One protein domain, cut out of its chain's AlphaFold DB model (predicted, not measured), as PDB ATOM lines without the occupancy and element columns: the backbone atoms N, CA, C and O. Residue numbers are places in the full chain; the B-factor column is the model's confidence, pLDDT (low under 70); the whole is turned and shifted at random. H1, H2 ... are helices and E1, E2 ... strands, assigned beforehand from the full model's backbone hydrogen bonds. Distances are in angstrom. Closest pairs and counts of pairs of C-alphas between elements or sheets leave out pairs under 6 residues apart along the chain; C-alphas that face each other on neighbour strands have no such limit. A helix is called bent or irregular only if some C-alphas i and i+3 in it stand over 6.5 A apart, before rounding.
ATOM      1  N   VAL A  89     -33.198  -3.862 -35.771       90.62
ATOM      2  CA  VAL A  89     -31.901  -3.513 -36.363       90.62
ATOM      3  C   VAL A  89     -30.788  -3.750 -35.347       90.62
ATOM      4  O   VAL A  89     -30.917  -3.373 -34.183       90.62
ATOM      5  N   ILE A  90     -29.695  -4.368 -35.778       92.69
ATOM      6  CA  ILE A  90     -28.467  -4.556 -35.007       92.69
ATOM      7  C   ILE A  90     -27.333  -3.899 -35.793       92.69
ATOM      8  O   ILE A  90     -27.059  -4.270 -36.933       92.69
ATOM      9  N   VAL A  91     -26.663  -2.920 -35.191       94.31
ATOM     10  CA  VAL A  91     -25.410  -2.380 -35.724       94.31
ATOM     11  C   VAL A  91     -24.245  -3.001 -34.954       94.31
ATOM     12  O   VAL A  91     -24.288  -3.037 -33.722       94.31
ATOM     13  N   PHE A  92     -23.237  -3.525 -35.654       95.31
ATOM     14  CA  PHE A  92     -22.170  -4.321 -35.034       95.31
ATOM     15  C   PHE A  92     -20.763  -3.851 -35.410       95.31
ATOM     16  O   PHE A  92     -20.501  -3.534 -36.567       95.31
ATOM     17  N   GLU A  93     -19.848  -3.808 -34.445       95.12
ATOM     18  CA  GLU A  93     -18.415  -3.627 -34.707       95.12
ATOM     19  C   GLU A  93     -17.753  -4.963 -35.086       95.12
ATOM     20  O   GLU A  93     -18.118  -6.011 -34.562       95.12
ATOM     21  N   ASP A  94     -16.765  -4.918 -35.979       93.94
ATOM     22  CA  ASP A  94     -15.894  -6.043 -36.338       93.94
ATOM     23  C   ASP A  94     -14.473  -5.849 -35.764       93.94
ATOM     24  O   ASP A  94     -14.192  -4.880 -35.058       93.94
ATOM     25  N   ASP A  95     -13.559  -6.780 -36.038       91.25
ATOM     26  CA  ASP A  95     -12.159  -6.727 -35.592       91.25
ATOM     27  C   ASP A  95     -11.344  -5.588 -36.243       91.25
ATOM     28  O   ASP A  95     -10.335  -5.142 -35.692       91.25
ATOM     29  N   ALA A  96     -11.789  -5.074 -37.393       92.06
ATOM     30  CA  ALA A  96     -11.137  -3.977 -38.100       92.06
ATOM     31  C   ALA A  96     -11.451  -2.588 -37.514       92.06
ATOM     32  O   ALA A  96     -10.737  -1.633 -37.824       92.06
ATOM     33  N   VAL A  97     -12.464  -2.451 -36.648       93.38
ATOM     34  CA  VAL A  97     -12.902  -1.152 -36.100       93.38
ATOM     35  C   VAL A  97     -11.784  -0.346 -35.429       93.38
ATOM     36  O   VAL A  97     -11.730   0.874 -35.572       93.38
ATOM     37  N   ASP A  98     -10.829  -1.009 -34.774       91.00
ATOM     38  CA  ASP A  98      -9.720  -0.352 -34.071       91.00
ATOM     39  C   ASP A  98      -8.732   0.379 -35.011       91.00
ATOM     40  O   ASP A  98      -7.960   1.228 -34.555       91.00
ATOM     41  N   ALA A  99      -8.778   0.122 -36.325       92.31
ATOM     42  CA  ALA A  99      -8.015   0.860 -37.338       92.31
ATOM     43  C   ALA A  99      -8.536   2.299 -37.568       92.31
ATOM     44  O   ALA A  99      -7.805   3.173 -38.047       92.31
ATOM     45  N   LEU A 100      -9.767   2.600 -37.131       94.00
ATOM     46  CA  LEU A 100     -10.311   3.963 -37.103       94.00
ATOM     47  C   LEU A 100      -9.686   4.833 -35.985       94.00
ATOM     48  O   LEU A 100      -9.899   6.047 -35.944       94.00
ATOM     49  N   GLY A 101      -8.853   4.245 -35.117       92.50
ATOM     50  CA  GLY A 101      -7.952   4.966 -34.216       92.50
ATOM     51  C   GLY A 101      -8.662   5.780 -33.130       92.50
ATOM     52  O   GLY A 101      -9.677   5.363 -32.573       92.50
ATOM     53  N   VAL A 102      -8.117   6.961 -32.806       93.88
ATOM     54  CA  VAL A 102      -8.599   7.816 -31.698       93.88
ATOM     55  C   VAL A 102     -10.056   8.272 -31.858       93.88
ATOM     56  O   VAL A 102     -10.687   8.638 -30.870       93.88
ATOM     57  N   ALA A 103     -10.612   8.208 -33.075       93.69
ATOM     58  CA  ALA A 103     -12.004   8.552 -33.359       93.69
ATOM     59  C   ALA A 103     -13.018   7.560 -32.757       93.69
ATOM     60  O   ALA A 103     -14.156   7.945 -32.514       93.69
ATOM     61  N   VAL A 104     -12.624   6.304 -32.504       93.31
ATOM     62  CA  VAL A 104     -13.516   5.233 -32.006       93.31
ATOM     63  C   VAL A 104     -13.017   4.572 -30.726       93.31
ATOM     64  O   VAL A 104     -13.488   3.503 -30.347       93.31
ATOM     65  N   GLN A 105     -12.023   5.146 -30.050       91.56
ATOM     66  CA  GLN A 105     -11.550   4.571 -28.792       91.56
ATOM     67  C   GLN A 105     -12.618   4.683 -27.702       91.56
ATOM     68  O   GLN A 105     -12.998   3.681 -27.100       91.56
ATOM     69  N   ALA A 106     -13.107   5.903 -27.466       91.19
ATOM     70  CA  ALA A 106     -14.066   6.176 -26.407       91.19
ATOM     71  C   ALA A 106     -15.526   6.009 -26.836       91.19
ATOM     72  O   ALA A 106     -16.370   6.027 -25.951       91.19
ATOM     73  N   ARG A 107     -15.820   5.842 -28.137       90.44
ATOM     74  CA  ARG A 107     -17.173   5.759 -28.718       90.44
ATOM     75  C   ARG A 107     -17.314   4.613 -29.737       90.44
ATOM     76  O   ARG A 107     -16.320   4.262 -30.376       90.44
ATOM     77  N   PRO A 108     -18.530   4.086 -29.969       91.94
ATOM     78  CA  PRO A 108     -18.814   3.175 -31.074       91.94
ATOM     79  C   PRO A 108     -18.593   3.829 -32.440       91.94
ATOM     80  O   PRO A 108     -18.932   4.999 -32.633       91.94
ATOM     81  N   ALA A 109     -18.119   3.062 -33.425       94.62
ATOM     82  CA  ALA A 109     -17.971   3.563 -34.798       94.62
ATOM     83  C   ALA A 109     -19.305   4.027 -35.419       94.62
ATOM     84  O   ALA A 109     -19.346   5.028 -36.132       94.62
ATOM     85  N   CYS A 110     -20.417   3.371 -35.071       93.75
ATOM     86  CA  CYS A 110     -21.755   3.709 -35.561       93.75
ATOM     87  C   CYS A 110     -22.323   5.036 -35.011       93.75
ATOM     88  O   CYS A 110     -23.317   5.541 -35.539       93.75
ATOM     89  N   ASP A 111     -21.692   5.605 -33.977       92.69
ATOM     90  CA  ASP A 111     -22.018   6.903 -33.371       92.69
ATOM     91  C   ASP A 111     -21.056   8.030 -33.822       92.69
ATOM     92  O   ASP A 111     -21.074   9.131 -33.268       92.69
ATOM     93  N   LEU A 112     -20.211   7.790 -34.836       94.62
ATOM     94  CA  LEU A 112     -19.464   8.847 -35.528       94.62
ATOM     95  C   LEU A 112     -20.370   9.654 -36.462       94.62
ATOM     96  O   LEU A 112     -21.156   9.083 -37.217       94.62
ATOM     97  N   THR A 113     -20.186  10.976 -36.493       96.19
ATOM     98  CA  THR A 113     -20.847  11.836 -37.480       96.19
ATOM     99  C   THR A 113     -20.136  11.711 -38.829       96.19
ATOM    100  O   THR A 113     -18.970  12.094 -38.969       96.19
ATOM    101  N   ILE A 114     -20.811  11.189 -39.851       97.19
ATOM    102  CA  ILE A 114     -20.303  11.156 -41.227       97.19
ATOM    103  C   ILE A 114     -21.366  11.774 -42.135       97.19
ATOM    104  O   ILE A 114     -22.557  11.471 -42.053       97.19
ATOM    105  N   GLY A 115     -20.947  12.727 -42.963       97.06
ATOM    106  CA  GLY A 115     -21.868  13.647 -43.604       97.06
ATOM    107  C   GLY A 115     -22.585  14.511 -42.565       97.06
ATOM    108  O   GLY A 115     -21.976  15.372 -41.939       97.06
ATOM    109  N   ALA A 116     -23.883  14.278 -42.382       95.38
ATOM    110  CA  ALA A 116     -24.724  14.981 -41.412       95.38
ATOM    111  C   ALA A 116     -25.516  14.019 -40.503       95.38
ATOM    112  O   ALA A 116     -26.523  14.424 -39.930       95.38
ATOM    113  N   PHE A 117     -25.113  12.750 -40.395       93.38
ATOM    114  CA  PHE A 117     -25.790  11.723 -39.592       93.38
ATOM    115  C   PHE A 117     -24.772  10.877 -38.822       93.38
ATOM    116  O   PHE A 117     -23.629  10.733 -39.261       93.38
ATOM    117  N   SER A 118     -25.211  10.241 -37.733       93.81
ATOM    118  CA  SER A 118     -24.593   8.981 -37.302       93.81
ATOM    119  C   SER A 118     -25.245   7.792 -38.011       93.81
ATOM    120  O   SER A 118     -26.379   7.879 -38.496       93.81
ATOM    121  N   LEU A 119     -24.555   6.652 -38.069       94.44
ATOM    122  CA  LEU A 119     -25.132   5.438 -38.646       94.44
ATOM    123  C   LEU A 119     -26.357   4.970 -37.846       94.44
ATOM    124  O   LEU A 119     -27.353   4.567 -38.443       94.44
ATOM    125  N   VAL A 120     -26.336   5.094 -36.516       90.50
ATOM    126  CA  VAL A 120     -27.494   4.757 -35.670       90.50
ATOM    127  C   VAL A 120     -28.702   5.653 -35.962       90.50
ATOM    128  O   VAL A 120     -29.817   5.148 -36.079       90.50
ATOM    129  N   GLU A 121     -28.499   6.965 -36.122       88.50
ATOM    130  CA  GLU A 121     -29.573   7.901 -36.488       88.50
ATOM    131  C   GLU A 121     -30.194   7.531 -37.844       88.50
ATOM    132  O   GLU A 121     -31.417   7.540 -38.006       88.50
ATOM    133  N   LEU A 122     -29.354   7.142 -38.808       89.38
ATOM    134  CA  LEU A 122     -29.804   6.752 -40.137       89.38
ATOM    135  C   LEU A 122     -30.580   5.428 -40.142       89.38
ATOM    136  O   LEU A 122     -31.618   5.320 -40.797       89.38
ATOM    137  N   LEU A 123     -30.091   4.433 -39.401       90.50
ATOM    138  CA  LEU A 123     -30.704   3.109 -39.306       90.50
ATOM    139  C   LEU A 123     -32.001   3.103 -38.487       90.50
ATOM    140  O   LEU A 123     -32.864   2.262 -38.737       90.50
ATOM    141  N   GLY A 124     -32.202   4.089 -37.604       85.94
ATOM    142  CA  GLY A 124     -33.452   4.287 -36.858       85.94
ATOM    143  C   GLY A 124     -34.707   4.432 -37.733       85.94
ATOM    144  O   GLY A 124     -35.818   4.243 -37.247       85.94
ATOM    145  N   ARG A 125     -34.542   4.706 -39.038       84.50
ATOM    146  CA  ARG A 125     -35.617   4.710 -40.050       84.50
ATOM    147  C   ARG A 125     -36.232   3.325 -40.308       84.50
ATOM    148  O   ARG A 125     -37.346   3.257 -40.818       84.50
ATOM    149  N   PHE A 126     -35.507   2.244 -40.015       84.12
ATOM    150  CA  PHE A 126     -35.950   0.860 -40.237       84.12
ATOM    151  C   PHE A 126     -36.531   0.202 -38.974       84.12
ATOM    152  O   PHE A 126     -37.287  -0.763 -39.082       84.12
ATOM    153  N   GLY A 127     -36.201   0.730 -37.792       82.19
ATOM    154  CA  GLY A 127     -36.681   0.250 -36.498       82.19
ATOM    155  C   GLY A 127     -35.706   0.564 -35.356       82.19
ATOM    156  O   GLY A 127     -34.764   1.338 -35.545       82.19
ATOM    157  N   PRO A 128     -35.915  -0.002 -34.153       81.62
ATOM    158  CA  PRO A 128     -35.054   0.241 -33.001       81.62
ATOM    159  C   PRO A 128     -33.665  -0.355 -33.246       81.62
ATOM    160  O   PRO A 128     -33.547  -1.531 -33.586       81.62
ATOM    161  N   VAL A 129     -32.612   0.442 -33.054       86.44
ATOM    162  CA  VAL A 129     -31.225   0.024 -33.312       86.44
ATOM    163  C   VAL A 129     -30.556  -0.429 -32.016       86.44
ATOM    164  O   VAL A 129     -30.298   0.379 -31.121       86.44
ATOM    165  N   GLN A 130     -30.240  -1.719 -31.937       87.56
ATOM    166  CA  GLN A 130     -29.349  -2.288 -30.926       87.56
ATOM    167  C   GLN A 130     -27.892  -2.165 -31.387       87.56
ATOM    168  O   GLN A 130     -27.611  -2.163 -32.586       87.56
ATOM    169  N   ARG A 131     -26.962  -2.064 -30.433       89.75
ATOM    170  CA  ARG A 131     -25.516  -1.976 -30.680       89.75
ATOM    171  C   ARG A 131     -24.830  -3.236 -30.155       89.75
ATOM    172  O   ARG A 131     -25.051  -3.591 -29.002       89.75
ATOM    173  N   VAL A 132     -23.976  -3.854 -30.968       91.06
ATOM    174  CA  VAL A 132     -23.000  -4.874 -30.551       91.06
ATOM    175  C   VAL A 132     -21.614  -4.277 -30.787       91.06
ATOM    176  O   VAL A 132     -21.250  -3.967 -31.917       91.06
ATOM    177  N   VAL A 133     -20.872  -4.004 -29.718       90.44
ATOM    178  CA  VAL A 133     -19.651  -3.175 -29.743       90.44
ATOM    179  C   VAL A 133     -18.553  -3.818 -28.899       90.44
ATOM    180  O   VAL A 133     -18.808  -4.767 -28.161       90.44
ATOM    181  N   ARG A 134     -17.325  -3.296 -28.971       90.62
ATOM    182  CA  ARG A 134     -16.217  -3.729 -28.100       90.62
ATOM    183  C   ARG A 134     -16.597  -3.631 -26.612       90.62
ATOM    184  O   ARG A 134     -17.236  -2.673 -26.177       90.62
ATOM    185  N   GLY A 135     -16.156  -4.611 -25.819       86.69
ATOM    186  CA  GLY A 135     -16.671  -4.868 -24.465       86.69
ATOM    187  C   GLY A 135     -16.480  -3.760 -23.415       86.69
ATOM    188  O   GLY A 135     -17.155  -3.782 -22.385       86.69
ATOM    189  N   HIS A 136     -15.604  -2.772 -23.631       87.19
ATOM    190  CA  HIS A 136     -15.539  -1.583 -22.763       87.19
ATOM    191  C   HIS A 136     -16.673  -0.590 -23.044       87.19
ATOM    192  O   HIS A 136     -17.254  -0.017 -22.123       87.19
ATOM    193  N   LEU A 137     -17.058  -0.448 -24.313       88.19
ATOM    194  CA  LEU A 137     -18.204   0.363 -24.717       88.19
ATOM    195  C   LEU A 137     -19.522  -0.325 -24.354       88.19
ATOM    196  O   LEU A 137     -20.458   0.352 -23.940       88.19
ATOM    197  N   GLU A 138     -19.596  -1.655 -24.452       83.88
ATOM    198  CA  GLU A 138     -20.790  -2.414 -24.062       83.88
ATOM    199  C   GLU A 138     -21.097  -2.271 -22.564       83.88
ATOM    200  O   GLU A 138     -22.232  -1.969 -22.195       83.88
ATOM    201  N   ARG A 139     -20.082  -2.394 -21.695       82.12
ATOM    202  CA  ARG A 139     -20.239  -2.174 -20.247       82.12
ATOM    203  C   ARG A 139     -20.714  -0.757 -19.926       82.12
ATOM    204  O   ARG A 139     -21.656  -0.597 -19.151       82.12
ATOM    205  N   HIS A 140     -20.136   0.256 -20.577       83.06
ATOM    206  CA  HIS A 140     -20.605   1.637 -20.453       83.06
ATOM    207  C   HIS A 140     -22.070   1.795 -20.908       83.06
ATOM    208  O   HIS A 140     -22.873   2.393 -20.194       83.06
ATOM    209  N   LEU A 141     -22.443   1.217 -22.056       80.50
ATOM    210  CA  LEU A 141     -23.812   1.254 -22.590       80.50
ATOM    211  C   LEU A 141     -24.831   0.537 -21.692       80.50
ATOM    212  O   LEU A 141     -25.970   0.984 -21.609       80.50
ATOM    213  N   ALA A 142     -24.442  -0.543 -21.010       75.50
ATOM    214  CA  ALA A 142     -25.299  -1.234 -20.048       75.50
ATOM    215  C   ALA A 142     -25.500  -0.426 -18.750       75.50
ATOM    216  O   ALA A 142     -26.578  -0.472 -18.155       75.50
ATOM    217  N   GLY A 143     -24.482   0.329 -18.316       63.03
ATOM    218  CA  GLY A 143     -24.546   1.213 -17.145       63.03
ATOM    219  C   GLY A 143     -25.209   2.576 -17.399       63.03
ATOM    220  O   GLY A 143     -25.677   3.218 -16.456       63.03
ATOM    221  N   ALA A 144     -25.271   3.032 -18.653       60.81
ATOM    222  CA  ALA A 144     -25.852   4.315 -19.040       60.81
ATOM    223  C   ALA A 144     -27.311   4.171 -19.508       60.81
ATOM    224  O   ALA A 144     -27.626   3.393 -20.405       60.81
ATOM    225  N   SER A 145     -28.232   4.985 -18.977       58.59
ATOM    226  CA  SER A 145     -29.575   5.052 -19.569       58.59
ATOM    227  C   SER A 145     -29.565   5.809 -20.905       58.59
ATOM    228  O   SER A 145     -28.753   6.710 -21.123       58.59
ATOM    229  N   LEU A 146     -30.551   5.547 -21.771       51.91
ATOM    230  CA  LEU A 146     -30.748   6.282 -23.036       51.91
ATOM    231  C   LEU A 146     -30.856   7.813 -22.857       51.91
ATOM    232  O   LEU A 146     -30.576   8.565 -23.783       51.91
ATOM    233  N   ARG A 147     -31.243   8.298 -21.668       45.28
ATOM    234  CA  ARG A 147     -31.283   9.737 -21.336       45.28
ATOM    235  C   ARG A 147     -29.917  10.321 -20.940       45.28
ATOM    236  O   ARG A 147     -29.831  11.527 -20.733       45.28
ATOM    237  N   GLN A 148     -28.883   9.492 -20.795       51.34
ATOM    238  CA  GLN A 148     -27.588   9.836 -20.199       51.34
ATOM    239  C   GLN A 148     -26.384   9.624 -21.137       51.34
ATOM    240  O   GLN A 148     -25.266   9.921 -20.733       51.34
ATOM    241  N   MET A 149     -26.582   9.222 -22.401       58.38
ATOM    242  CA  MET A 149     -25.515   9.042 -23.415       58.38
ATOM    243  C   MET A 149     -24.845  10.360 -23.894       58.38
ATOM    244  O   MET A 149     -24.376  10.478 -25.030       58.38
ATOM    245  N   ALA A 150     -24.791  11.380 -23.035       58.09
ATOM    246  CA  ALA A 150     -24.255  12.704 -23.337       58.09
ATOM    247  C   ALA A 150     -22.748  12.693 -23.649       58.09
ATOM    248  O   ALA A 150     -22.259  13.602 -24.319       58.09
ATOM    249  N   VAL A 151     -22.017  11.664 -23.205       65.44
ATOM    250  CA  VAL A 151     -20.567  11.492 -23.399       65.44
ATOM    251  C   VAL A 151     -20.157  11.556 -24.879       65.44
ATOM    252  O   VAL A 151     -19.118  12.132 -25.189       65.44
ATOM    253  N   TRP A 152     -20.988  11.059 -25.801       66.19
ATOM    254  CA  TRP A 152     -20.690  11.049 -27.249       66.19
ATOM    255  C   TRP A 152     -21.645  11.907 -28.085       66.19
ATOM    256  O   TRP A 152     -21.574  11.904 -29.311       66.19
ATOM    257  N   GLY A 153     -22.562  12.639 -27.441       55.09
ATOM    258  CA  GLY A 153     -23.612  13.377 -28.146       55.09
ATOM    259  C   GLY A 153     -24.827  12.550 -28.558       55.09
ATOM    260  O   GLY A 153     -25.626  13.046 -29.352       55.09
ATOM    261  N   GLY A 154     -24.980  11.328 -28.029       53.06
ATOM    262  CA  GLY A 154     -26.152  10.489 -28.272       53.06
ATOM    263  C   GLY A 154     -27.451  11.229 -27.942       53.06
ATOM    264  O   GLY A 154     -27.472  12.104 -27.074       53.06
ATOM    265  N   ALA A 155     -28.529  10.911 -28.664       47.34
ATOM    266  CA  ALA A 155     -29.777  11.666 -28.622       47.34
ATOM    267  C   ALA A 155     -30.382  11.740 -27.208       47.34
ATOM    268  O   ALA A 155     -31.115  10.858 -26.762       47.34
ATOM    269  N   GLU A 178     -41.683  -8.496 -39.293       67.06
ATOM    270  CA  GLU A 178     -41.409  -8.785 -37.883       67.06
ATOM    271  C   GLU A 178     -40.617 -10.080 -37.665       67.06
ATOM    272  O   GLU A 178     -40.119 -10.276 -36.562       67.06
ATOM    273  N   GLN A 179     -40.444 -10.934 -38.681       77.62
ATOM    274  CA  GLN A 179     -39.630 -12.155 -38.601       77.62
ATOM    275  C   GLN A 179     -38.185 -11.969 -39.092       77.62
ATOM    276  O   GLN A 179     -37.469 -12.953 -39.258       77.62
ATOM    277  N   PHE A 180     -37.734 -10.733 -39.332       85.94
ATOM    278  CA  PHE A 180     -36.374 -10.449 -39.800       85.94
ATOM    279  C   PHE A 180     -35.596  -9.529 -38.853       85.94
ATOM    280  O   PHE A 180     -36.154  -8.655 -38.187       85.94
ATOM    281  N   VAL A 181     -34.278  -9.724 -38.835       90.31
ATOM    282  CA  VAL A 181     -33.295  -8.884 -38.147       90.31
ATOM    283  C   VAL A 181     -32.303  -8.365 -39.185       90.31
ATOM    284  O   VAL A 181     -31.676  -9.147 -39.902       90.31
ATOM    285  N   LEU A 182     -32.176  -7.040 -39.270       92.69
ATOM    286  CA  LEU A 182     -31.207  -6.364 -40.129       92.69
ATOM    287  C   LEU A 182     -29.914  -6.125 -39.350       92.69
ATOM    288  O   LEU A 182     -29.909  -5.378 -38.375       92.69
ATOM    289  N   PHE A 183     -28.817  -6.693 -39.831       95.19
ATOM    290  CA  PHE A 183     -27.466  -6.437 -39.356       95.19
ATOM    291  C   PHE A 183     -26.767  -5.446 -40.284       95.19
ATOM    292  O   PHE A 183     -26.805  -5.617 -41.503       95.19
ATOM    293  N   VAL A 184     -26.099  -4.437 -39.726       96.69
ATOM    294  CA  VAL A 184     -25.266  -3.486 -40.483       96.69
ATOM    295  C   VAL A 184     -23.943  -3.271 -39.758       96.69
ATOM    296  O   VAL A 184     -23.915  -3.076 -38.544       96.69
ATOM    297  N   ASN A 185     -22.840  -3.286 -40.498       97.19
ATOM    298  CA  ASN A 185     -21.514  -3.052 -39.941       97.19
ATOM    299  C   ASN A 185     -21.370  -1.597 -39.463       97.19
ATOM    300  O   ASN A 185     -21.702  -0.657 -40.185       97.19
ATOM    301  N   ALA A 186     -20.840  -1.394 -38.259       96.81
ATOM    302  CA  ALA A 186     -20.657  -0.088 -37.635       96.81
ATOM    303  C   ALA A 186     -19.667   0.825 -38.383       96.81
ATOM    304  O   ALA A 186     -19.690   2.036 -38.170       96.81
ATOM    305  N   ARG A 187     -18.831   0.263 -39.268       96.81
ATOM    306  CA  ARG A 187     -17.925   0.996 -40.167       96.81
ATOM    307  C   ARG A 187     -18.595   1.474 -41.465       96.81
ATOM    308  O   ARG A 187     -17.928   2.113 -42.280       96.81
ATOM    309  N   ALA A 188     -19.873   1.161 -41.692       97.44
ATOM    310  CA  ALA A 188     -20.589   1.547 -42.907       97.44
ATOM    311  C   ALA A 188     -20.867   3.057 -42.970       97.44
ATOM    312  O   ALA A 188     -21.320   3.668 -42.001       97.44
ATOM    313  N   VAL A 189     -20.650   3.659 -44.141       97.19
ATOM    314  CA  VAL A 189     -20.873   5.094 -44.355       97.19
ATOM    315  C   VAL A 189     -22.378   5.413 -44.402       97.19
ATOM    316  O   VAL A 189     -23.069   4.937 -45.312       97.19
ATOM    317  N   PRO A 190     -22.910   6.257 -43.490       95.12
ATOM    318  CA  PRO A 190     -24.314   6.658 -43.484       95.12
ATOM    319  C   PRO A 190     -24.635   7.539 -44.699       95.12
ATOM    320  O   PRO A 190     -24.416   8.750 -44.709       95.12
ATOM    321  N   SER A 191     -25.167   6.912 -45.745       94.50
ATOM    322  CA  SER A 191     -25.400   7.528 -47.052       94.50
ATOM    323  C   SER A 191     -26.760   7.147 -47.644       94.50
ATOM    324  O   SER A 191     -27.402   6.175 -47.236       94.50
ATOM    325  N   ALA A 192     -27.189   7.896 -48.663       90.44
ATOM    326  CA  ALA A 192     -28.364   7.547 -49.460       90.44
ATOM    327  C   ALA A 192     -28.202   6.183 -50.160       90.44
ATOM    328  O   ALA A 192     -29.179   5.460 -50.343       90.44
ATOM    329  N   ASP A 193     -26.970   5.829 -50.535       91.81
ATOM    330  CA  ASP A 193     -26.636   4.560 -51.178       91.81
ATOM    331  C   ASP A 193     -26.745   3.369 -50.229       91.81
ATOM    332  O   ASP A 193     -27.346   2.362 -50.603       91.81
ATOM    333  N   LEU A 194     -26.317   3.520 -48.970       94.00
ATOM    334  CA  LEU A 194     -26.557   2.522 -47.926       94.00
ATOM    335  C   LEU A 194     -28.062   2.260 -47.729       94.00
ATOM    336  O   LEU A 194     -28.487   1.106 -47.714       94.00
ATOM    337  N   ILE A 195     -28.889   3.312 -47.650       91.44
ATOM    338  CA  ILE A 195     -30.354   3.158 -47.551       91.44
ATOM    339  C   ILE A 195     -30.912   2.421 -48.772       91.44
ATOM    340  O   ILE A 195     -31.695   1.484 -48.610       91.44
ATOM    341  N   ARG A 196     -30.504   2.809 -49.989       89.12
ATOM    342  CA  ARG A 196     -30.938   2.151 -51.231       89.12
ATOM    343  C   ARG A 196     -30.534   0.677 -51.271       89.12
ATOM    344  O   ARG A 196     -31.326  -0.141 -51.734       89.12
ATOM    345  N   ALA A 197     -29.338   0.330 -50.796       89.94
ATOM    346  CA  ALA A 197     -28.876  -1.051 -50.703       89.94
ATOM    347  C   ALA A 197     -29.738  -1.860 -49.718       89.94
ATOM    348  O   ALA A 197     -30.296  -2.884 -50.108       89.94
ATOM    349  N   ILE A 198     -29.947  -1.358 -48.493       89.56
ATOM    350  CA  ILE A 198     -30.805  -2.004 -47.482       89.56
ATOM    351  C   ILE A 198     -32.232  -2.207 -48.021       89.56
ATOM    352  O   ILE A 198     -32.772  -3.308 -47.941       89.56
ATOM    353  N   GLN A 199     -32.837  -1.179 -48.625       87.12
ATOM    354  CA  GLN A 199     -34.185  -1.264 -49.204       87.12
ATOM    355  C   GLN A 199     -34.279  -2.300 -50.333       87.12
ATOM    356  O   GLN A 199     -35.242  -3.064 -50.380       87.12
ATOM    357  N   LYS A 200     -33.278  -2.365 -51.223       85.25
ATOM    358  CA  LYS A 200     -33.218  -3.382 -52.284       85.25
ATOM    359  C   LYS A 200     -33.127  -4.796 -51.720       85.25
ATOM    360  O   LYS A 200     -33.810  -5.671 -52.238       85.25
ATOM    361  N   LEU A 201     -32.322  -5.018 -50.678       84.88
ATOM    362  CA  LEU A 201     -32.183  -6.328 -50.039       84.88
ATOM    363  C   LEU A 201     -33.492  -6.758 -49.353       84.88
ATOM    364  O   LEU A 201     -33.982  -7.854 -49.619       84.88
ATOM    365  N   LEU A 202     -34.118  -5.864 -48.574       81.62
ATOM    366  CA  LEU A 202     -35.395  -6.113 -47.885       81.62
ATOM    367  C   LEU A 202     -36.555  -6.461 -48.832       81.62
ATOM    368  O   LEU A 202     -37.459  -7.203 -48.450       81.62
ATOM    369  N   ASN A 203     -36.539  -5.945 -50.063       77.69
ATOM    370  CA  ASN A 203     -37.580  -6.221 -51.054       77.69
ATOM    371  C   ASN A 203     -37.498  -7.631 -51.671       77.69
ATOM    372  O   ASN A 203     -38.443  -8.039 -52.337       77.69
ATOM    373  N   ASN A 204     -36.415  -8.389 -51.455       71.88
ATOM    374  CA  ASN A 204     -36.268  -9.744 -52.007       71.88
ATOM    375  C   ASN A 204     -36.802 -10.849 -51.075       71.88
ATOM    376  O   ASN A 204     -36.691 -12.021 -51.418       71.88
ATOM    377  N   HIS A 205     -37.352 -10.490 -49.905       64.50
ATOM    378  CA  HIS A 205     -38.000 -11.380 -48.920       64.50
ATOM    379  C   HIS A 205     -37.171 -12.568 -48.376       64.50
ATOM    380  O   HIS A 205     -37.688 -13.365 -47.593       64.50
ATOM    381  N   ASN A 206     -35.891 -12.670 -48.733       73.50
ATOM    382  CA  ASN A 206     -34.997 -13.762 -48.358       73.50
ATOM    383  C   ASN A 206     -33.928 -13.306 -47.362       73.50
ATOM    384  O   ASN A 206     -33.585 -12.127 -47.281       73.50
ATOM    385  N   THR A 207     -33.349 -14.269 -46.645       84.56
ATOM    386  CA  THR A 207     -32.092 -14.054 -45.926       84.56
ATOM    387  C   THR A 207     -30.936 -13.871 -46.908       84.56
ATOM    388  O   THR A 207     -30.875 -14.553 -47.938       84.56
ATOM    389  N   CYS A 208     -30.018 -12.955 -46.600       87.19
ATOM    390  CA  CYS A 208     -28.884 -12.622 -47.463       87.19
ATOM    391  C   CYS A 208     -27.691 -12.072 -46.674       87.19
ATOM    392  O   CYS A 208     -27.884 -11.410 -45.650       87.19
ATOM    393  N   CYS A 209     -26.484 -12.258 -47.210       87.81
ATOM    394  CA  CYS A 209     -25.264 -11.591 -46.755       87.81
ATOM    395  C   CYS A 209     -24.667 -10.732 -47.885       87.81
ATOM    396  O   CYS A 209     -24.500 -11.197 -49.017       87.81
ATOM    397  N   LEU A 210     -24.339  -9.474 -47.584       89.12
ATOM    398  CA  LEU A 210     -23.548  -8.592 -48.437       89.12
ATOM    399  C   LEU A 210     -22.192  -8.357 -47.774       89.12
ATOM    400  O   LEU A 210     -22.104  -7.679 -46.749       89.12
ATOM    401  N   GLU A 211     -21.141  -8.873 -48.401       88.25
ATOM    402  CA  GLU A 211     -19.761  -8.664 -47.976       88.25
ATOM    403  C   GLU A 211     -19.064  -7.610 -48.833       88.25
ATOM    404  O   GLU A 211     -19.158  -7.638 -50.063       88.25
ATOM    405  N   CYS A 212     -18.309  -6.726 -48.181       86.25
ATOM    406  CA  CYS A 212     -17.428  -5.752 -48.811       86.25
ATOM    407  C   CYS A 212     -15.999  -5.979 -48.300       86.25
ATOM    408  O   CYS A 212     -15.744  -5.911 -47.100       86.25
ATOM    409  N   HIS A 213     -15.059  -6.248 -49.211       81.88
ATOM    410  CA  HIS A 213     -13.633  -6.457 -48.903       81.88
ATOM    411  C   HIS A 213     -13.340  -7.527 -47.825       81.88
ATOM    412  O   HIS A 213     -12.402  -7.376 -47.048       81.88
ATOM    413  N   GLY A 214     -14.126  -8.611 -47.788       85.50
ATOM    414  CA  GLY A 214     -13.969  -9.709 -46.819       85.50
ATOM    415  C   GLY A 214     -14.615  -9.459 -45.450       85.50
ATOM    416  O   GLY A 214     -14.408 -10.243 -44.530       85.50
ATOM    417  N   TYR A 215     -15.397  -8.384 -45.313       89.75
ATOM    418  CA  TYR A 215     -16.173  -8.066 -44.115       89.75
ATOM    419  C   TYR A 215     -17.666  -8.065 -44.429       89.75
ATOM    420  O   TYR A 215     -18.087  -7.511 -45.448       89.75
ATOM    421  N   VAL A 216     -18.485  -8.613 -43.529       92.25
ATOM    422  CA  VAL A 216     -19.946  -8.494 -43.621       92.25
ATOM    423  C   VAL A 216     -20.310  -7.019 -43.474       92.25
ATOM    424  O   VAL A 216     -20.017  -6.405 -42.450       92.25
ATOM    425  N   ALA A 217     -20.934  -6.441 -44.500       93.38
ATOM    426  CA  ALA A 217     -21.381  -5.050 -44.519       93.38
ATOM    427  C   ALA A 217     -22.856  -4.935 -44.110       93.38
ATOM    428  O   ALA A 217     -23.222  -4.070 -43.311       93.38
ATOM    429  N   ILE A 218     -23.696  -5.826 -44.648       94.00
ATOM    430  CA  ILE A 218     -25.120  -5.962 -44.325       94.00
ATOM    431  C   ILE A 218     -25.462  -7.453 -44.285       94.00
ATOM    432  O   ILE A 218     -25.084  -8.186 -45.197       94.00
ATOM    433  N   ALA A 219     -26.245  -7.893 -43.302       92.50
ATOM    434  CA  ALA A 219     -26.904  -9.196 -43.354       92.50
ATOM    435  C   ALA A 219     -28.383  -9.080 -42.964       92.50
ATOM    436  O   ALA A 219     -28.769  -8.223 -42.171       92.50
ATOM    437  N   ILE A 220     -29.221  -9.942 -43.533       90.50
ATOM    438  CA  ILE A 220     -30.633 -10.078 -43.167       90.50
ATOM    439  C   ILE A 220     -30.842 -11.526 -42.738       90.50
ATOM    440  O   ILE A 220     -30.705 -12.445 -43.548       90.50
ATOM    441  N   VAL A 221     -31.170 -11.718 -41.461       89.88
ATOM    442  CA  VAL A 221     -31.422 -13.032 -40.854       89.88
ATOM    443  C   VAL A 221     -32.904 -13.138 -40.511       89.88
ATOM    444  O   VAL A 221     -33.525 -12.158 -40.102       89.88
ATOM    445  N   ARG A 222     -33.483 -14.324 -40.701       87.19
ATOM    446  CA  ARG A 222     -34.858 -14.636 -40.306       87.19
ATOM    447  C   ARG A 222     -34.838 -15.186 -38.883       87.19
ATOM    448  O   ARG A 222     -34.285 -16.256 -38.669       87.19
ATOM    449  N   GLU A 223     -35.457 -14.470 -37.953       87.38
ATOM    450  CA  GLU A 223     -35.551 -14.835 -36.540       87.38
ATOM    451  C   GLU A 223     -36.952 -14.468 -36.010       87.38
ATOM    452  O   GLU A 223     -37.282 -13.275 -35.996       87.38
ATOM    453  N   PRO A 224     -37.795 -15.436 -35.603       82.75
ATOM    454  CA  PRO A 224     -39.137 -15.168 -35.080       82.75
ATOM    455  C   PRO A 224     -39.144 -14.289 -33.812       82.75
ATOM    456  O   PRO A 224     -38.215 -14.376 -33.003       82.75
ATOM    457  N   PRO A 225     -40.194 -13.471 -33.582       81.88
ATOM    458  CA  PRO A 225     -40.295 -12.601 -32.407       81.88
ATOM    459  C   PRO A 225     -40.069 -13.321 -31.068       81.88
ATOM    460  O   PRO A 225     -39.288 -12.847 -30.249       81.88
ATOM    461  N   GLU A 226     -40.670 -14.495 -30.870       83.94
ATOM    462  CA  GLU A 226     -40.562 -15.308 -29.648       83.94
ATOM    463  C   GLU A 226     -39.142 -15.787 -29.285       83.94
ATOM    464  O   GLU A 226     -38.908 -16.172 -28.139       83.94
ATOM    465  N   GLN A 227     -38.181 -15.752 -30.213       85.38
ATOM    466  CA  GLN A 227     -36.778 -16.121 -29.958       85.38
ATOM    467  C   GLN A 227     -35.825 -14.912 -29.940       85.38
ATOM    468  O   GLN A 227     -34.662 -15.039 -29.543       85.38
ATOM    469  N   ARG A 228     -36.326 -13.723 -30.298       83.50
ATOM    470  CA  ARG A 228     -35.538 -12.513 -30.561       83.50
ATOM    471  C   ARG A 228     -34.665 -12.055 -29.400       83.50
ATOM    472  O   ARG A 228     -33.497 -11.763 -29.626       83.50
ATOM    473  N   ASP A 229     -35.192 -11.998 -28.180       84.12
ATOM    474  CA  ASP A 229     -34.421 -11.496 -27.033       84.12
ATOM    475  C   ASP A 229     -33.221 -12.403 -26.732       84.12
ATOM    476  O   ASP A 229     -32.098 -11.934 -26.555       84.12
ATOM    477  N   ARG A 230     -33.428 -13.726 -26.779       87.88
ATOM    478  CA  ARG A 230     -32.355 -14.717 -26.618       87.88
ATOM    479  C   ARG A 230     -31.324 -14.621 -27.744       87.88
ATOM    480  O   ARG A 230     -30.129 -14.736 -27.479       87.88
ATOM    481  N   PHE A 231     -31.779 -14.406 -28.977       87.81
ATOM    482  CA  PHE A 231     -30.914 -14.215 -30.137       87.81
ATOM    483  C   PHE A 231     -30.068 -12.936 -30.024       87.81
ATOM    484  O   PHE A 231     -28.867 -12.974 -30.273       87.81
ATOM    485  N   ILE A 232     -30.645 -11.822 -29.559       85.12
ATOM    486  CA  ILE A 232     -29.916 -10.567 -29.316       85.12
ATOM    487  C   ILE A 232     -28.833 -10.753 -28.245       85.12
ATOM    488  O   ILE A 232     -27.704 -10.309 -28.452       85.12
ATOM    489  N   GLU A 233     -29.130 -11.428 -27.131       87.31
ATOM    490  CA  GLU A 233     -28.119 -11.715 -26.100       87.31
ATOM    491  C   GLU A 233     -27.011 -12.653 -26.617       87.31
ATOM    492  O   GLU A 233     -25.839 -12.462 -26.293       87.31
ATOM    493  N   GLN A 234     -27.338 -13.606 -27.499       90.25
ATOM    494  CA  GLN A 234     -26.328 -14.393 -28.210       90.25
ATOM    495  C   GLN A 234     -25.452 -13.501 -29.108       90.25
ATOM    496  O   GLN A 234     -24.227 -13.590 -29.028       90.25
ATOM    497  N   CYS A 235     -26.040 -12.604 -29.909       89.62
ATOM    498  CA  CYS A 235     -25.294 -11.657 -30.747       89.62
ATOM    499  C   CYS A 235     -24.367 -10.745 -29.929       89.62
ATOM    500  O   CYS A 235     -23.228 -10.532 -30.336       89.62
ATOM    501  N   LYS A 236     -24.813 -10.255 -28.765       86.69
ATOM    502  CA  LYS A 236     -23.969  -9.497 -27.825       86.69
ATOM    503  C   LYS A 236     -22.788 -10.325 -27.330       86.69
ATOM    504  O   LYS A 236     -21.650  -9.884 -27.434       86.69
ATOM    505  N   SER A 237     -23.038 -11.565 -26.894       87.88
ATOM    506  CA  SER A 237     -21.991 -12.463 -26.381       87.88
ATOM    507  C   SER A 237     -20.886 -12.798 -27.398       87.88
ATOM    508  O   SER A 237     -19.781 -13.159 -26.995       87.88
ATOM    509  N   LEU A 238     -21.160 -12.653 -28.701       88.31
ATOM    510  CA  LEU A 238     -20.172 -12.813 -29.775       88.31
ATOM    511  C   LEU A 238     -19.263 -11.583 -29.947       88.31
ATOM    512  O   LEU A 238     -18.157 -11.721 -30.473       88.31
ATOM    513  N   GLY A 239     -19.700 -10.389 -29.529       86.06
ATOM    514  CA  GLY A 239     -18.958  -9.137 -29.699       86.06
ATOM    515  C   GLY A 239     -18.513  -8.918 -31.150       86.06
ATOM    516  O   GLY A 239     -19.301  -9.056 -32.085       86.06
ATOM    517  N   THR A 240     -17.223  -8.640 -31.357       83.88
ATOM    518  CA  THR A 240     -16.629  -8.487 -32.701       83.88
ATOM    519  C   THR A 240     -16.591  -9.784 -33.518       83.88
ATOM    520  O   THR A 240     -16.513  -9.734 -34.744       83.88
ATOM    521  N   GLY A 241     -16.720 -10.951 -32.873       86.75
ATOM    522  CA  GLY A 241     -16.868 -12.249 -33.541       86.75
ATOM    523  C   GLY A 241     -18.198 -12.411 -34.286       86.75
ATOM    524  O   GLY A 241     -18.334 -13.322 -35.104       86.75
ATOM    525  N   LEU A 242     -19.166 -11.509 -34.072       89.44
ATOM    526  CA  LEU A 242     -20.451 -11.519 -34.771       89.44
ATOM    527  C   LEU A 242     -20.291 -11.406 -36.297       89.44
ATOM    528  O   LEU A 242     -21.054 -12.039 -37.023       89.44
ATOM    529  N   SER A 243     -19.285 -10.674 -36.797       89.62
ATOM    530  CA  SER A 243     -19.026 -10.591 -38.244       89.62
ATOM    531  C   SER A 243     -18.659 -11.949 -38.847       89.62
ATOM    532  O   SER A 243     -19.140 -12.283 -39.927       89.62
ATOM    533  N   GLN A 244     -17.827 -12.738 -38.158       88.12
ATOM    534  CA  GLN A 244     -17.460 -14.083 -38.607       88.12
ATOM    535  C   GLN A 244     -18.664 -15.025 -38.510       88.12
ATOM    536  O   GLN A 244     -18.982 -15.715 -39.473       88.12
ATOM    537  N   TRP A 245     -19.389 -14.995 -37.387       90.50
ATOM    538  CA  TRP A 245     -20.588 -15.817 -37.199       90.50
ATOM    539  C   TRP A 245     -21.660 -15.554 -38.272       90.50
ATOM    540  O   TRP A 245     -22.301 -16.499 -38.731       90.50
ATOM    541  N   LEU A 246     -21.835 -14.293 -38.698       89.12
ATOM    542  CA  LEU A 246     -22.744 -13.904 -39.784       89.12
ATOM    543  C   LEU A 246     -22.296 -14.434 -41.154       89.12
ATOM    544  O   LEU A 246     -23.154 -14.853 -41.925       89.12
ATOM    545  N   ALA A 247     -20.992 -14.435 -41.445       86.06
ATOM    546  CA  ALA A 247     -20.442 -15.012 -42.676       86.06
ATOM    547  C   ALA A 247     -20.552 -16.552 -42.703       86.06
ATOM    548  O   ALA A 247     -20.731 -17.149 -43.759       86.06
ATOM    549  N   GLU A 248     -20.493 -17.199 -41.535       85.31
ATOM    550  CA  GLU A 248     -20.686 -18.648 -41.376       85.31
ATOM    551  C   GLU A 248     -22.165 -19.080 -41.412       85.31
ATOM    552  O   GLU A 248     -22.460 -20.270 -41.553       85.31
ATOM    553  N   GLN A 249     -23.118 -18.143 -41.315       77.06
ATOM    554  CA  GLN A 249     -24.513 -18.458 -41.612       77.06
ATOM    555  C   GLN A 249     -24.657 -18.662 -43.127       77.06
ATOM    556  O   GLN A 249     -24.356 -17.758 -43.901       77.06
ATOM    557  N   ASN A 250     -25.192 -19.813 -43.552       66.38
ATOM    558  CA  ASN A 250     -25.517 -20.117 -44.957       66.38
ATOM    559  C   ASN A 250     -26.709 -19.268 -45.467       66.38
ATOM    560  O   ASN A 250     -27.777 -19.788 -45.798       66.38
ATOM    561  N   LEU A 251     -26.558 -17.942 -45.475       75.25
ATOM    562  CA  LEU A 251     -27.491 -16.979 -46.055       75.25
ATOM    563  C   LEU A 251     -27.293 -16.970 -47.581       75.25
ATOM    564  O   LEU A 251     -26.187 -17.201 -48.062       75.25
ATOM    565  N   ASN A 252     -28.345 -16.697 -48.360       64.81
ATOM    566  CA  ASN A 252     -28.233 -16.763 -49.823       64.81
ATOM    567  C   ASN A 252     -27.204 -15.747 -50.356       64.81
ATOM    568  O   ASN A 252     -27.188 -14.587 -49.927       64.81
ATOM    569  N   GLU A 253     -26.369 -16.188 -51.302       62.25
ATOM    570  CA  GLU A 253     -25.208 -15.430 -51.774       62.25
ATOM    571  C   GLU A 253     -25.554 -14.117 -52.502       62.25
ATOM    572  O   GLU A 253     -26.340 -14.056 -53.449       62.25
ATOM    573  N   HIS A 254     -24.841 -13.075 -52.076       59.41
ATOM    574  CA  HIS A 254     -24.178 -12.069 -52.907       59.41
ATOM    575  C   HIS A 254     -24.969 -11.389 -54.041       59.41
ATOM    576  O   HIS A 254     -24.824 -11.688 -55.228       59.41
ATOM    577  N   GLN A 255     -25.617 -10.269 -53.699       61.66
ATOM    578  CA  GLN A 255     -25.838  -9.192 -54.672       61.66
ATOM    579  C   GLN A 255     -24.528  -8.430 -54.931       61.66
ATOM    580  O   GLN A 255     -24.318  -7.336 -54.411       61.66
ATOM    581  N   SER A 256     -23.649  -9.002 -55.760       61.78
ATOM    582  CA  SER A 256     -22.361  -8.402 -56.159       61.78
ATOM    583  C   SER A 256     -22.501  -6.973 -56.707       61.78
ATOM    584  O   SER A 256     -21.669  -6.108 -56.443       61.78
ATOM    585  N   SER A 257     -23.624  -6.674 -57.367       69.88
ATOM    586  CA  SER A 257     -23.987  -5.333 -57.847       69.88
ATOM    587  C   SER A 257     -24.151  -4.266 -56.749       69.88
ATOM    588  O   SER A 257     -24.165  -3.078 -57.071       69.88
ATOM    589  N   LEU A 258     -24.260  -4.654 -55.473       74.44
ATOM    590  CA  LEU A 258     -24.317  -3.745 -54.320       74.44
ATOM    591  C   LEU A 258     -22.983  -3.612 -53.569       74.44
ATOM    592  O   LEU A 258     -22.854  -2.700 -52.752       74.44
ATOM    593  N   GLN A 259     -21.974  -4.442 -53.854       69.81
ATOM    594  CA  GLN A 259     -20.677  -4.393 -53.154       69.81
ATOM    595  C   GLN A 259     -19.942  -3.064 -53.376       69.81
ATOM    596  O   GLN A 259     -19.277  -2.560 -52.480       69.81
TER     597      GLN A 259
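This is residues 89 to 155 and 178 to 259 of the 515 residues of an uncharacterized protein of Planctomycetes bacterium (UniProt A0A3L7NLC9). Picture a strongly twisted sheet of five strands through the middle, with H2 and H5 on one face and the two arms of a bent helix, H6a and H6b, on the other. H3 and H4 lie beyond the edge strand E2, and H1 lies off the strands' ends. The printed part has 149 residues, with six named helices and five named strands in the order E1 H1 H2 E2 H3 H4 E3 H5 E4 E5 H6; the sheet, in the order E2 E1 E3 E5 E4, is mixed, and the class is mixed, helices and strands. The whole is compact, with a radius of gyration of the C-alphas of 14.6 A, and spans 39 by 35 by 26 A.

Find C-alpha 89 at (-31.901, -3.513, -36.363); from there strand E1 runs to residue 92. Next come H1, residues 97 to 103, irregular with C-alphas 99 and 102 9.0 A apart; H2, 119 to 123; E2, 129 to 132; H3, 135 to 143; and H4, 149 to 152. After the cut, find E3, 180 to 185, 16.6 A long; H5, 192 to 202, 15.4 A; E4, 208 to 212; and E5, 215 to 222, 20.2 A, which bends by 62 degrees at residue 218. H6, residues 225 to 248, was assigned as one helix by its hydrogen bonds but is bent, with C-alphas 237 and 240 9.2 A apart. Its arm H6a, 225 to 237, 19.3 A, is irregular, with C-alphas 226 and 229 7.7 A apart; its arm H6b, 240 to 248, ends at C-alpha 248 at (-20.686, -18.648, -41.376).

Look for parallel E2 and E1 at N 130 and O 89, 2.9 A; parallel E1 and E3 at N 90 and O 182, 2.8 A; antiparallel E3 and E5 at N 183 and O 219, 2.8 A; and the hairpin E4 and E5 at N 210 and O 218, 2.8 A, each within hydrogen-bond range. E1, H1 H2, E2 form a strand-helix-strand unit, parallel neighbours joined through helices, with a right-handed crossover; E3, H5, E4 form a split one, E5 between its strands, left-handed. H5 is 10.5 A over the sheet, with closest C-alphas to E5 at Ile 198 and Ile 218, 7.6 A; H2 is on the same face. On the opposite face H6a runs along E1, at 10 degrees on the local plane, and H6b comes closest to E5 at C-alphas 243 and 216, 5.8 A. H1, H3 and H4 are not on the sheet, H3 only just, with 4 pairs of C-alphas within 10 A. Every O i to N i+4 pair is within hydrogen-bond range in H2, H3 and H5, against 7 of 9 in H6a, 4 of 5 in H6b and 0 of 3 in H1, where 2 of 4 O i to N i+3 pairs are; H4 is too short for an O i to N i+4 pair.

The C-alphas farthest apart, Gly 143 and Ser 257, are 41.2 A apart. Residues 156 to 177 are not printed, and C-alphas 155 and 178 stand 25.3 A apart across the cut. The link from H1 to H2, 15 residues, is long. Mean pLDDT of the printed part is 84.4; look for values under 70 at, among others, residues 143 to 155 and 252 to 257.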